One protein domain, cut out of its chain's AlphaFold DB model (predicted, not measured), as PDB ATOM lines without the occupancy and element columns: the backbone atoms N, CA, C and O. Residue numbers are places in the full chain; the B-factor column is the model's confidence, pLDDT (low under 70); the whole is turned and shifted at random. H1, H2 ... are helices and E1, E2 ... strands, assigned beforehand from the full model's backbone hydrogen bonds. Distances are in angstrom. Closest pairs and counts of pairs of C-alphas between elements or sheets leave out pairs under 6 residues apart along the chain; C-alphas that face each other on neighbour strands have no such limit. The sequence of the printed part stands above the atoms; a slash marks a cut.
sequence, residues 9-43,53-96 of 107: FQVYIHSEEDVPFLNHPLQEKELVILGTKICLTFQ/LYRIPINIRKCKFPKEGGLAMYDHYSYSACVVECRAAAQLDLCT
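Overview. This is residues 9 to 43 and 53 to 96 of the 107 residues of an uncharacterized protein of Cimex lectularius (UniProt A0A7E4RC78). There is little regular structure: a flat run of loops has the hairpin E1 and E2 toward one end, the short H1 toward the other and H2 between them. Residues 89 to 96, of which 89 to 95 belong to H2, stick out. The 79 printed residues include 30 in named elements, in the order E1, E2, H1, H2; the class is mixed, the sheet antiparallel. The whole is loose, radius of gyration of the C-alphas 16.5 A, spanning 50 by 38 by 18 A.

Along the chain. E1, residues 9 to 12, begins at C-alpha 9 (36.085, 45.443, -19.923). E2 is residues 29 to 33, 13.3 A. H1 is residues 58 to 61. H2, residues 79 to 95, 23.8 A, ends at C-alpha 95 (14.513, 63.113, -34.311).

Arrangement. E1 and E2 form an antiparallel hairpin at 159 degrees; N 11 and O 30 are 2.8 A apart, within hydrogen-bond range. H1 and H2 are apart, and H2 is apart from both strands. In H2 every O i to N i+4 pair is within hydrogen-bond range; H1 is too short for one, and its 1 pair of O i and N i+3 is within range.

Size, cuts and confidence. Residues 44 to 52 are not printed, and C-alphas 43 and 53 are 26.3 A apart. The links E1 to E2 and H1 to H2 are long. No printed residue is under 70 in pLDDT.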
ATOM      1  N   PHE A   9      35.592  44.781 -18.719       90.94
ATOM      2  CA  PHE A   9      36.085  45.443 -19.923       90.94
ATOM      3  C   PHE A   9      35.607  44.675 -21.145       90.94
ATOM      4  O   PHE A   9      35.736  43.455 -21.194       90.94
ATOM      5  N   GLN A  10      35.073  45.380 -22.136       90.19
ATOM      6  CA  GLN A  10      34.707  44.774 -23.407       90.19
ATOM      7  C   GLN A  10      35.814  45.047 -24.421       90.19
ATOM      8  O   GLN A  10      36.119  46.200 -24.716       90.19
ATOM      9  N   VAL A  11      36.438  43.979 -24.905       91.44
ATOM     10  CA  VAL A  11      37.484  44.016 -25.926       91.44
ATOM     11  C   VAL A  11      36.835  43.708 -27.265       91.44
ATOM     12  O   VAL A  11      36.036  42.781 -27.353       91.44
ATOM     13  N   TYR A  12      37.172  44.482 -28.290       92.44
ATOM     14  CA  TYR A  12      36.694  44.293 -29.655       92.44
ATOM     15  C   TYR A  12      37.895  44.092 -30.571       92.44
ATOM     16  O   TYR A  12      38.907  44.774 -30.412       92.44
ATOM     17  N   ILE A  13      37.775  43.167 -31.518       91.25
ATOM     18  CA  ILE A  13      38.763  42.927 -32.571       91.25
ATOM     19  C   ILE A  13      38.086  43.260 -33.897       91.25
ATOM     20  O   ILE A  13      36.977  42.801 -34.147       91.25
ATOM     21  N   HIS A  14      38.722  44.082 -34.726       92.31
ATOM     22  CA  HIS A  14      38.206  44.463 -36.039       92.31
ATOM     23  C   HIS A  14      39.344  44.911 -36.963       92.31
ATOM     24  O   HIS A  14      40.463  45.144 -36.499       92.31
ATOM     25  N   SER A  15      39.054  45.021 -38.261       91.81
ATOM     26  CA  SER A  15      39.983  45.532 -39.278       91.81
ATOM     27  C   SER A  15      40.306  47.017 -39.066       91.81
ATOM     28  O   SER A  15      39.587  47.721 -38.356       91.81
ATOM     29  N   GLU A  16      41.374  47.511 -39.694       92.31
ATOM     30  CA  GLU A  16      41.854  48.895 -39.536       92.31
ATOM     31  C   GLU A  16      40.818  49.944 -39.977       92.31
ATOM     32  O   GLU A  16      40.656  50.980 -39.337       92.31
ATOM     33  N   GLU A  17      40.096  49.665 -41.059       93.38
ATOM     34  CA  GLU A  17      39.054  50.522 -41.624       93.38
ATOM     35  C   GLU A  17      37.699  50.401 -40.908       93.38
ATOM     36  O   GLU A  17      36.805  51.228 -41.121       93.38
ATOM     37  N   ASP A  18      37.516  49.360 -40.093       94.12
ATOM     38  CA  ASP A  18      36.292  49.142 -39.333       94.12
ATOM     39  C   ASP A  18      36.256  49.995 -38.063       94.12
ATOM     40  O   ASP A  18      37.272  50.424 -37.516       94.12
ATOM     41  N   VAL A  19      35.043  50.239 -37.574       92.69
ATOM     42  CA  VAL A  19      34.788  51.006 -36.359       92.69
ATOM     43  C   VAL A  19      33.855  50.239 -35.429       92.69
ATOM     44  O   VAL A  19      32.962  49.528 -35.899       92.69
ATOM     45  N   PRO A  20      33.982  50.410 -34.103       89.94
ATOM     46  CA  PRO A  20      33.028  49.839 -33.168       89.94
ATOM     47  C   PRO A  20      31.607  50.325 -33.465       89.94
ATOM     48  O   PRO A  20      31.335  51.524 -33.542       89.94
ATOM     49  N   PHE A  21      30.678  49.384 -33.607       92.00
ATOM     50  CA  PHE A  21      29.289  49.673 -33.942       92.00
ATOM     51  C   PHE A  21      28.334  48.763 -33.168       92.00
ATOM     52  O   PHE A  21      28.707  47.706 -32.667       92.00
ATOM     53  N   LEU A  22      27.061  49.157 -33.067       88.94
ATOM     54  CA  LEU A  22      26.081  48.449 -32.227       88.94
ATOM     55  C   LEU A  22      25.871  46.976 -32.627       88.94
ATOM     56  O   LEU A  22      25.511  46.161 -31.783       88.94
ATOM     57  N   ASN A  23      26.106  46.635 -33.898       90.31
ATOM     58  CA  ASN A  23      25.919  45.276 -34.415       90.31
ATOM     59  C   ASN A  23      27.249  44.513 -34.523       90.31
ATOM     60  O   ASN A  23      27.350  43.615 -35.356       90.31
ATOM     61  N   HIS A  24      28.257  44.878 -33.718       91.56
ATOM     62  CA  HIS A  24      29.548  44.188 -33.727       91.56
ATOM     63  C   HIS A  24      29.365  42.680 -33.488       91.56
ATOM     64  O   HIS A  24      28.674  42.317 -32.517       91.56
ATOM     65  N   PRO A  25      29.952  41.807 -34.329       90.12
ATOM     66  CA  PRO A  25      29.817  40.360 -34.197       90.12
ATOM     67  C   PRO A  25      30.202  39.854 -32.804       90.12
ATOM     68  O   PRO A  25      31.116  40.368 -32.159       90.12
ATOM     69  N   LEU A  26      29.495  38.826 -32.320       88.12
ATOM     70  CA  LEU A  26      29.779  38.225 -31.009       88.12
ATOM     71  C   LEU A  26      31.165  37.578 -30.969       88.12
ATOM     72  O   LEU A  26      31.822  37.622 -29.943       88.12
ATOM     73  N   GLN A  27      31.589  36.996 -32.086       87.62
ATOM     74  CA  GLN A  27      32.865  36.299 -32.239       87.62
ATOM     75  C   GLN A  27      34.065  37.251 -32.217       87.62
ATOM     76  O   GLN A  27      35.197  36.821 -32.036       87.62
ATOM     77  N   GLU A  28      33.812  38.542 -32.411       89.81
ATOM     78  CA  GLU A  28      34.821  39.594 -32.478       89.81
ATOM     79  C   GLU A  28      34.817  40.466 -31.215       89.81
ATOM     80  O   GLU A  28      35.412  41.546 -31.195       89.81
ATOM     81  N   LYS A  29      34.119  40.033 -30.157       91.00
ATOM     82  CA  LYS A  29      34.085  40.748 -28.885       91.00
ATOM     83  C   LYS A  29      34.200  39.809 -27.697       91.00
ATOM     84  O   LYS A  29      33.570  38.762 -27.650       91.00
ATOM     85  N   GLU A  30      34.944  40.246 -26.695       91.50
ATOM     86  CA  GLU A  30      35.284  39.439 -25.528       91.50
ATOM     87  C   GLU A  30      35.122  40.247 -24.244       91.50
ATOM     88  O   GLU A  30      35.398  41.449 -24.203       91.50
ATOM     89  N   LEU A  31      34.643  39.594 -23.184       90.88
ATOM     90  CA  LEU A  31      34.447  40.215 -21.875       90.88
ATOM     91  C   LEU A  31      35.596  39.833 -20.942       90.88
ATOM     92  O   LEU A  31      35.780  38.666 -20.607       90.88
ATOM     93  N   VAL A  32      36.332  40.831 -20.464       92.56
ATOM     94  CA  VAL A  32      37.414  40.658 -19.494       92.56
ATOM     95  C   VAL A  32      36.940  41.115 -18.129       92.56
ATOM     96  O   VAL A  32      36.612  42.284 -17.930       92.56
ATOM     97  N   ILE A  33      36.924  40.189 -17.180       91.62
ATOM     98  CA  ILE A  33      36.579  40.473 -15.789       91.62
ATOM     99  C   ILE A  33      37.848  40.929 -15.065       91.62
ATOM    100  O   ILE A  33      38.917  40.340 -15.220       91.62
ATOM    101  N   LEU A  34      37.754  41.982 -14.257       90.06
ATOM    102  CA  LEU A  34      38.891  42.458 -13.475       90.06
ATOM    103  C   LEU A  34      39.478  41.342 -12.597       90.06
ATOM    104  O   LEU A  34      38.770  40.683 -11.840       90.06
ATOM    105  N   GLY A  35      40.798  41.170 -12.679       89.75
ATOM    106  CA  GLY A  35      41.527  40.128 -11.953       89.75
ATOM    107  C   GLY A  35      41.629  38.796 -12.699       89.75
ATOM    108  O   GLY A  35      42.316  37.900 -12.216       89.75
ATOM    109  N   THR A  36      41.011  38.660 -13.878       91.25
ATOM    110  CA  THR A  36      41.215  37.501 -14.751       91.25
ATOM    111  C   THR A  36      42.235  37.801 -15.845       91.25
ATOM    112  O   THR A  36      42.491  38.948 -16.214       91.25
ATOM    113  N   LYS A  37      42.850  36.734 -16.358       90.88
ATOM    114  CA  LYS A  37      43.682  36.772 -17.555       90.88
ATOM    115  C   LYS A  37      42.959  35.994 -18.641       90.88
ATOM    116  O   LYS A  37      42.600  34.839 -18.423       90.88
ATOM    117  N   ILE A  38      42.800  36.614 -19.802       91.19
ATOM    118  CA  ILE A  38      42.308  35.943 -21.002       91.19
ATOM    119  C   ILE A  38      43.449  35.783 -22.009       91.19
ATOM    120  O   ILE A  38      44.402  36.563 -22.014       91.19
ATOM    121  N   CYS A  39      43.365  34.750 -22.840       91.88
ATOM    122  CA  CYS A  39      44.243  34.554 -23.985       91.88
ATOM    123  C   CYS A  39      43.354  34.505 -25.225       91.88
ATOM    124  O   CYS A  39      42.513  33.613 -25.325       91.88
ATOM    125  N   LEU A  40      43.507  35.478 -26.123       89.31
ATOM    126  CA  LEU A  40      42.740  35.551 -27.362       89.31
ATOM    127  C   LEU A  40      43.584  35.005 -28.502       89.31
ATOM    128  O   LEU A  40      44.648  35.546 -28.801       89.31
ATOM    129  N   THR A  41      43.087  33.954 -29.139       90.62
ATOM    130  CA  THR A  41      43.655  33.414 -30.372       90.62
ATOM    131  C   THR A  41      42.674  33.711 -31.488       90.62
ATOM    132  O   THR A  41      41.534  33.257 -31.441       90.62
ATOM    133  N   PHE A  42      43.112  34.460 -32.492       88.06
ATOM    134  CA  PHE A  42      42.317  34.765 -33.674       88.06
ATOM    135  C   PHE A  42      43.076  34.343 -34.930       88.06
ATOM    136  O   PHE A  42      44.307  34.287 -34.944       88.06
ATOM    137  N   GLN A  43      42.328  34.031 -35.982       89.50
ATOM    138  CA  GLN A  43      42.865  33.749 -37.305       89.50
ATOM    139  C   GLN A  43      42.459  34.889 -38.233       89.50
ATOM    140  O   GLN A  43      41.282  35.228 -38.317       89.50
ATOM    141  N   LEU A  53      38.666  44.872 -60.829       93.50
ATOM    142  CA  LEU A  53      37.464  45.434 -60.206       93.50
ATOM    143  C   LEU A  53      37.564  46.940 -59.939       93.50
ATOM    144  O   LEU A  53      36.532  47.608 -59.949       93.50
ATOM    145  N   TYR A  54      38.769  47.501 -59.789       92.25
ATOM    146  CA  TYR A  54      38.958  48.955 -59.672       92.25
ATOM    147  C   TYR A  54      38.517  49.719 -60.930       92.25
ATOM    148  O   TYR A  54      38.232  50.911 -60.860       92.25
ATOM    149  N   ARG A  55      38.451  49.046 -62.086       94.62
ATOM    150  CA  ARG A  55      37.997  49.641 -63.353       94.62
ATOM    151  C   ARG A  55      36.491  49.520 -63.553       94.62
ATOM    152  O   ARG A  55      35.955  50.146 -64.463       94.62
ATOM    153  N   ILE A  56      35.810  48.710 -62.740       95.25
ATOM    154  CA  ILE A  56      34.364  48.529 -62.820       95.25
ATOM    155  C   ILE A  56      33.689  49.579 -61.926       95.25
ATOM    156  O   ILE A  56      33.932  49.599 -60.715       95.25
ATOM    157  N   PRO A  57      32.808  50.427 -62.487       95.06
ATOM    158  CA  PRO A  57      32.049  51.404 -61.714       95.06
ATOM    159  C   PRO A  57      31.329  50.793 -60.500       95.06
ATOM    160  O   PRO A  57      30.732  49.714 -60.591       95.06
ATOM    161  N   ILE A  58      31.335  51.510 -59.368       94.69
ATOM    162  CA  ILE A  58      30.728  51.084 -58.088       94.69
ATOM    163  C   ILE A  58      29.271  50.631 -58.277       94.69
ATOM    164  O   ILE A  58      28.852  49.605 -57.744       94.69
ATOM    165  N   ASN A  59      28.491  51.364 -59.077       94.88
ATOM    166  CA  ASN A  59      27.081  51.065 -59.338       94.88
ATOM    167  C   ASN A  59      26.854  49.748 -60.102       94.88
ATOM    168  O   ASN A  59      25.743  49.221 -60.034       94.88
ATOM    169  N   ILE A  60      27.860  49.221 -60.803       96.25
ATOM    170  CA  ILE A  60      27.805  47.937 -61.512       96.25
ATOM    171  C   ILE A  60      28.213  46.801 -60.572       96.25
ATOM    172  O   ILE A  60      27.464  45.839 -60.439       96.25
ATOM    173  N   ARG A  61      29.350  46.923 -59.872       94.38
ATOM    174  CA  ARG A  61      29.865  45.859 -58.983       94.38
ATOM    175  C   ARG A  61      29.210  45.792 -57.601       94.38
ATOM    176  O   ARG A  61      29.393  44.809 -56.895       94.38
ATOM    177  N   LYS A  62      28.443  46.818 -57.217       91.94
ATOM    178  CA  LYS A  62      27.638  46.876 -55.980       91.94
ATOM    179  C   LYS A  62      28.431  46.753 -54.668       91.94
ATOM    180  O   LYS A  62      27.838  46.498 -53.626       91.94
ATOM    181  N   CYS A  63      29.740  46.983 -54.691       90.56
ATOM    182  CA  CYS A  63      30.586  47.057 -53.501       90.56
ATOM    183  C   CYS A  63      31.516  48.275 -53.580       90.56
ATOM    184  O   CYS A  63      31.669  48.874 -54.646       90.56
ATOM    185  N   LYS A  64      32.119  48.647 -52.448       93.06
ATOM    186  CA  LYS A  64      33.076  49.753 -52.326       93.06
ATOM    187  C   LYS A  64      34.371  49.261 -51.683       93.06
ATOM    188  O   LYS A  64      34.334  48.444 -50.769       93.06
ATOM    189  N   PHE A  65      35.493  49.764 -52.174       94.44
ATOM    190  CA  PHE A  65      36.810  49.643 -51.570       94.44
ATOM    191  C   PHE A  65      37.005  50.743 -50.517       94.44
ATOM    192  O   PHE A  65      36.417  51.822 -50.654       94.44
ATOM    193  N   PRO A  66      37.887  50.544 -49.521       94.38
ATOM    194  CA  PRO A  66      38.074  51.515 -48.444       94.38
ATOM    195  C   PRO A  66      38.418  52.932 -48.914       94.38
ATOM    196  O   PRO A  66      37.918  53.911 -48.372       94.38
ATOM    197  N   LYS A  67      39.217  53.068 -49.975       93.44
ATOM    198  CA  LYS A  67      39.662  54.375 -50.495       93.44
ATOM    199  C   LYS A  67      38.640  55.096 -51.377       93.44
ATOM    200  O   LYS A  67      38.900  56.214 -51.800       93.44
ATOM    201  N   GLU A  68      37.498  54.483 -51.668       93.62
ATOM    202  CA  GLU A  68      36.451  55.122 -52.476       93.62
ATOM    203  C   GLU A  68      35.493  55.982 -51.646       93.62
ATOM    204  O   GLU A  68      34.691  56.722 -52.215       93.62
ATOM    205  N   GLY A  69      35.581  55.892 -50.314       88.38
ATOM    206  CA  GLY A  69      34.912  56.785 -49.374       88.38
ATOM    207  C   GLY A  69      33.407  56.955 -49.620       88.38
ATOM    208  O   GLY A  69      32.648  55.994 -49.821       88.38
ATOM    209  N   GLY A  70      32.970  58.214 -49.583       90.38
ATOM    210  CA  GLY A  70      31.558  58.592 -49.638       90.38
ATOM    211  C   GLY A  70      30.855  58.473 -48.287       90.38
ATOM    212  O   GLY A  70      29.668  58.163 -48.265       90.38
ATOM    213  N   LEU A  71      31.611  58.671 -47.207       94.06
ATOM    214  CA  LEU A  71      31.122  58.871 -45.848       94.06
ATOM    215  C   LEU A  71      31.537  60.281 -45.403       94.06
ATOM    216  O   LEU A  71      32.621  60.743 -45.759       94.06
ATOM    217  N   ALA A  72      30.686  60.968 -44.652       93.38
ATOM    218  CA  ALA A  72      30.956  62.301 -44.108       93.38
ATOM    219  C   ALA A  72      31.701  62.266 -42.757       93.38
ATOM    220  O   ALA A  72      32.327  63.247 -42.353       93.38
ATOM    221  N   MET A  73      31.628  61.146 -42.036       93.38
ATOM    222  CA  MET A  73      32.203  60.962 -40.699       93.38
ATOM    223  C   MET A  73      33.552  60.234 -40.710       93.38
ATOM    224  O   MET A  73      34.316  60.341 -39.750       93.38
ATOM    225  N   TYR A  74      33.879  59.509 -41.783       93.56
ATOM    226  CA  TYR A  74      35.034  58.607 -41.857       93.56
ATOM    227  C   TYR A  74      35.776  58.751 -43.191       93.56
ATOM    228  O   TYR A  74      35.154  58.989 -44.218       93.56
ATOM    229  N   ASP A  75      37.112  58.624 -43.178       91.94
ATOM    230  CA  ASP A  75      37.933  58.779 -44.403       91.94
ATOM    231  C   ASP A  75      37.898  57.530 -45.284       91.94
ATOM    232  O   ASP A  75      38.018  57.608 -46.508       91.94
ATOM    233  N   HIS A  76      37.743  56.371 -44.652       95.12
ATOM    234  CA  HIS A  76      37.726  55.083 -45.316       95.12
ATOM    235  C   HIS A  76      36.343  54.461 -45.230       95.12
ATOM    236  O   HIS A  76      35.665  54.531 -44.205       95.12
ATOM    237  N   TYR A  77      35.925  53.854 -46.335       95.56
ATOM    238  CA  TYR A  77      34.721  53.052 -46.362       95.56
ATOM    239  C   TYR A  77      34.973  51.708 -45.679       95.56
ATOM    240  O   TYR A  77      35.868  50.957 -46.057       95.56
ATOM    241  N   SER A  78      34.094  51.367 -44.751       95.75
ATOM    242  CA  SER A  78      33.900  50.012 -44.258       95.75
ATOM    243  C   SER A  78      32.412  49.789 -44.019       95.75
ATOM    244  O   SER A  78      31.613  50.735 -43.992       95.75
ATOM    245  N   TYR A  79      32.011  48.528 -43.874       94.56
ATOM    246  CA  TYR A  79      30.614  48.208 -43.595       94.56
ATOM    247  C   TYR A  79      30.166  48.826 -42.265       94.56
ATOM    248  O   TYR A  79      29.108  49.453 -42.195       94.56
ATOM    249  N   SER A  80      30.993  48.704 -41.226       96.06
ATOM    250  CA  SER A  80      30.700  49.245 -39.899       96.06
ATOM    251  C   SER A  80      30.608  50.778 -39.901       96.06
ATOM    252  O   SER A  80      29.638  51.322 -39.366       96.06
ATOM    253  N   ALA A  81      31.532  51.477 -40.574       96.00
ATOM    254  CA  ALA A  81      31.522  52.937 -40.692       96.00
ATOM    255  C   ALA A  81      30.260  53.446 -41.405       96.00
ATOM    256  O   ALA A  81      29.605  54.378 -40.935       96.00
ATOM    257  N   CYS A  82      29.865  52.771 -42.491       95.69
ATOM    258  CA  CYS A  82      28.620  53.050 -43.203       95.69
ATOM    259  C   CYS A  82      27.398  52.883 -42.287       95.69
ATOM    260  O   CYS A  82      26.548  53.765 -42.210       95.69
ATOM    261  N   VAL A  83      27.329  51.790 -41.521       96.38
ATOM    262  CA  VAL A  83      26.218  51.535 -40.593       96.38
ATOM    263  C   VAL A  83      26.133  52.593 -39.485       96.38
ATOM    264  O   VAL A  83      25.023  52.970 -39.096       96.38
ATOM    265  N   VAL A  84      27.263  53.073 -38.956       95.94
ATOM    266  CA  VAL A  84      27.278  54.150 -37.948       95.94
ATOM    267  C   VAL A  84      26.750  55.456 -38.541       95.94
ATOM    268  O   VAL A  84      25.863  56.074 -37.951       95.94
ATOM    269  N   GLU A  85      27.218  55.841 -39.728       95.44
ATOM    270  CA  GLU A  85      26.772  57.068 -40.389       95.44
ATOM    271  C   GLU A  85      25.297  57.001 -40.807       95.44
ATOM    272  O   GLU A  85      24.540  57.928 -40.526       95.44
ATOM    273  N   CYS A  86      24.841  55.880 -41.378       95.25
ATOM    274  CA  CYS A  86      23.429  55.684 -41.714       95.25
ATOM    275  C   CYS A  86      22.525  55.787 -40.480       95.25
ATOM    276  O   CYS A  86      21.410  56.298 -40.570       95.25
ATOM    277  N   ARG A  87      22.990  55.329 -39.312       95.81
ATOM    278  CA  ARG A  87      22.251  55.503 -38.054       95.81
ATOM    279  C   ARG A  87      22.195  56.956 -37.619       95.81
ATOM    280  O   ARG A  87      21.137  57.390 -37.179       95.81
ATOM    281  N   ALA A  88      23.298  57.689 -37.721       95.12
ATOM    282  CA  ALA A  88      23.308  59.111 -37.403       95.12
ATOM    283  C   ALA A  88      22.389  59.902 -38.351       95.12
ATOM    284  O   ALA A  88      21.609  60.726 -37.885       95.12
ATOM    285  N   ALA A  89      22.407  59.588 -39.651       95.38
ATOM    286  CA  ALA A  89      21.497  60.172 -40.634       95.38
ATOM    287  C   ALA A  89      20.029  59.880 -40.283       95.38
ATOM    288  O   ALA A  89      19.238  60.805 -40.148       95.38
ATOM    289  N   ALA A  90      19.683  58.619 -39.998       96.06
ATOM    290  CA  ALA A  90      18.326  58.254 -39.595       96.06
ATOM    291  C   ALA A  90      17.885  58.932 -38.283       96.06
ATOM    292  O   ALA A  90      16.727  59.319 -38.147       96.06
ATOM    293  N   GLN A  91      18.791  59.092 -37.311       96.00
ATOM    294  CA  GLN A  91      18.512  59.847 -36.083       96.00
ATOM    295  C   GLN A  91      18.210  61.316 -36.388       96.00
ATOM    296  O   GLN A  91      17.251  61.866 -35.849       96.00
ATOM    297  N   LEU A  92      18.987  61.938 -37.273       94.94
ATOM    298  CA  LEU A  92      18.768  63.319 -37.679       94.94
ATOM    299  C   LEU A  92      17.440  63.482 -38.433       94.94
ATOM    300  O   LEU A  92      16.682  64.394 -38.112       94.94
ATOM    301  N   ASP A  93      17.126  62.572 -39.355       97.12
ATOM    302  CA  ASP A  93      15.897  62.611 -40.156       97.12
ATOM    303  C   ASP A  93      14.634  62.419 -39.302       97.12
ATOM    304  O   ASP A  93      13.620  63.080 -39.524       97.12
ATOM    305  N   LEU A  94      14.682  61.522 -38.310       97.62
ATOM    306  CA  LEU A  94      13.523  61.178 -37.477       97.62
ATOM    307  C   LEU A  94      13.375  62.071 -36.239       97.62
ATOM    308  O   LEU A  94      12.255  62.356 -35.817       97.62
ATOM    309  N   CYS A  95      14.490  62.478 -35.631       96.69
ATOM    310  CA  CYS A  95      14.513  63.113 -34.311       96.69
ATOM    311  C   CYS A  95      15.135  64.513 -34.320       96.69
ATOM    312  O   CYS A  95      15.121  65.178 -33.284       96.69
ATOM    313  N   THR A  96      15.695  64.978 -35.444       95.94
ATOM    314  CA  THR A  96      16.407  66.268 -35.584       95.94
ATOM    315  C   THR A  96      17.628  66.433 -34.670       95.94
ATOM    316  O   THR A  96      18.130  67.537 -34.468       95.94
TER     317      THR A  96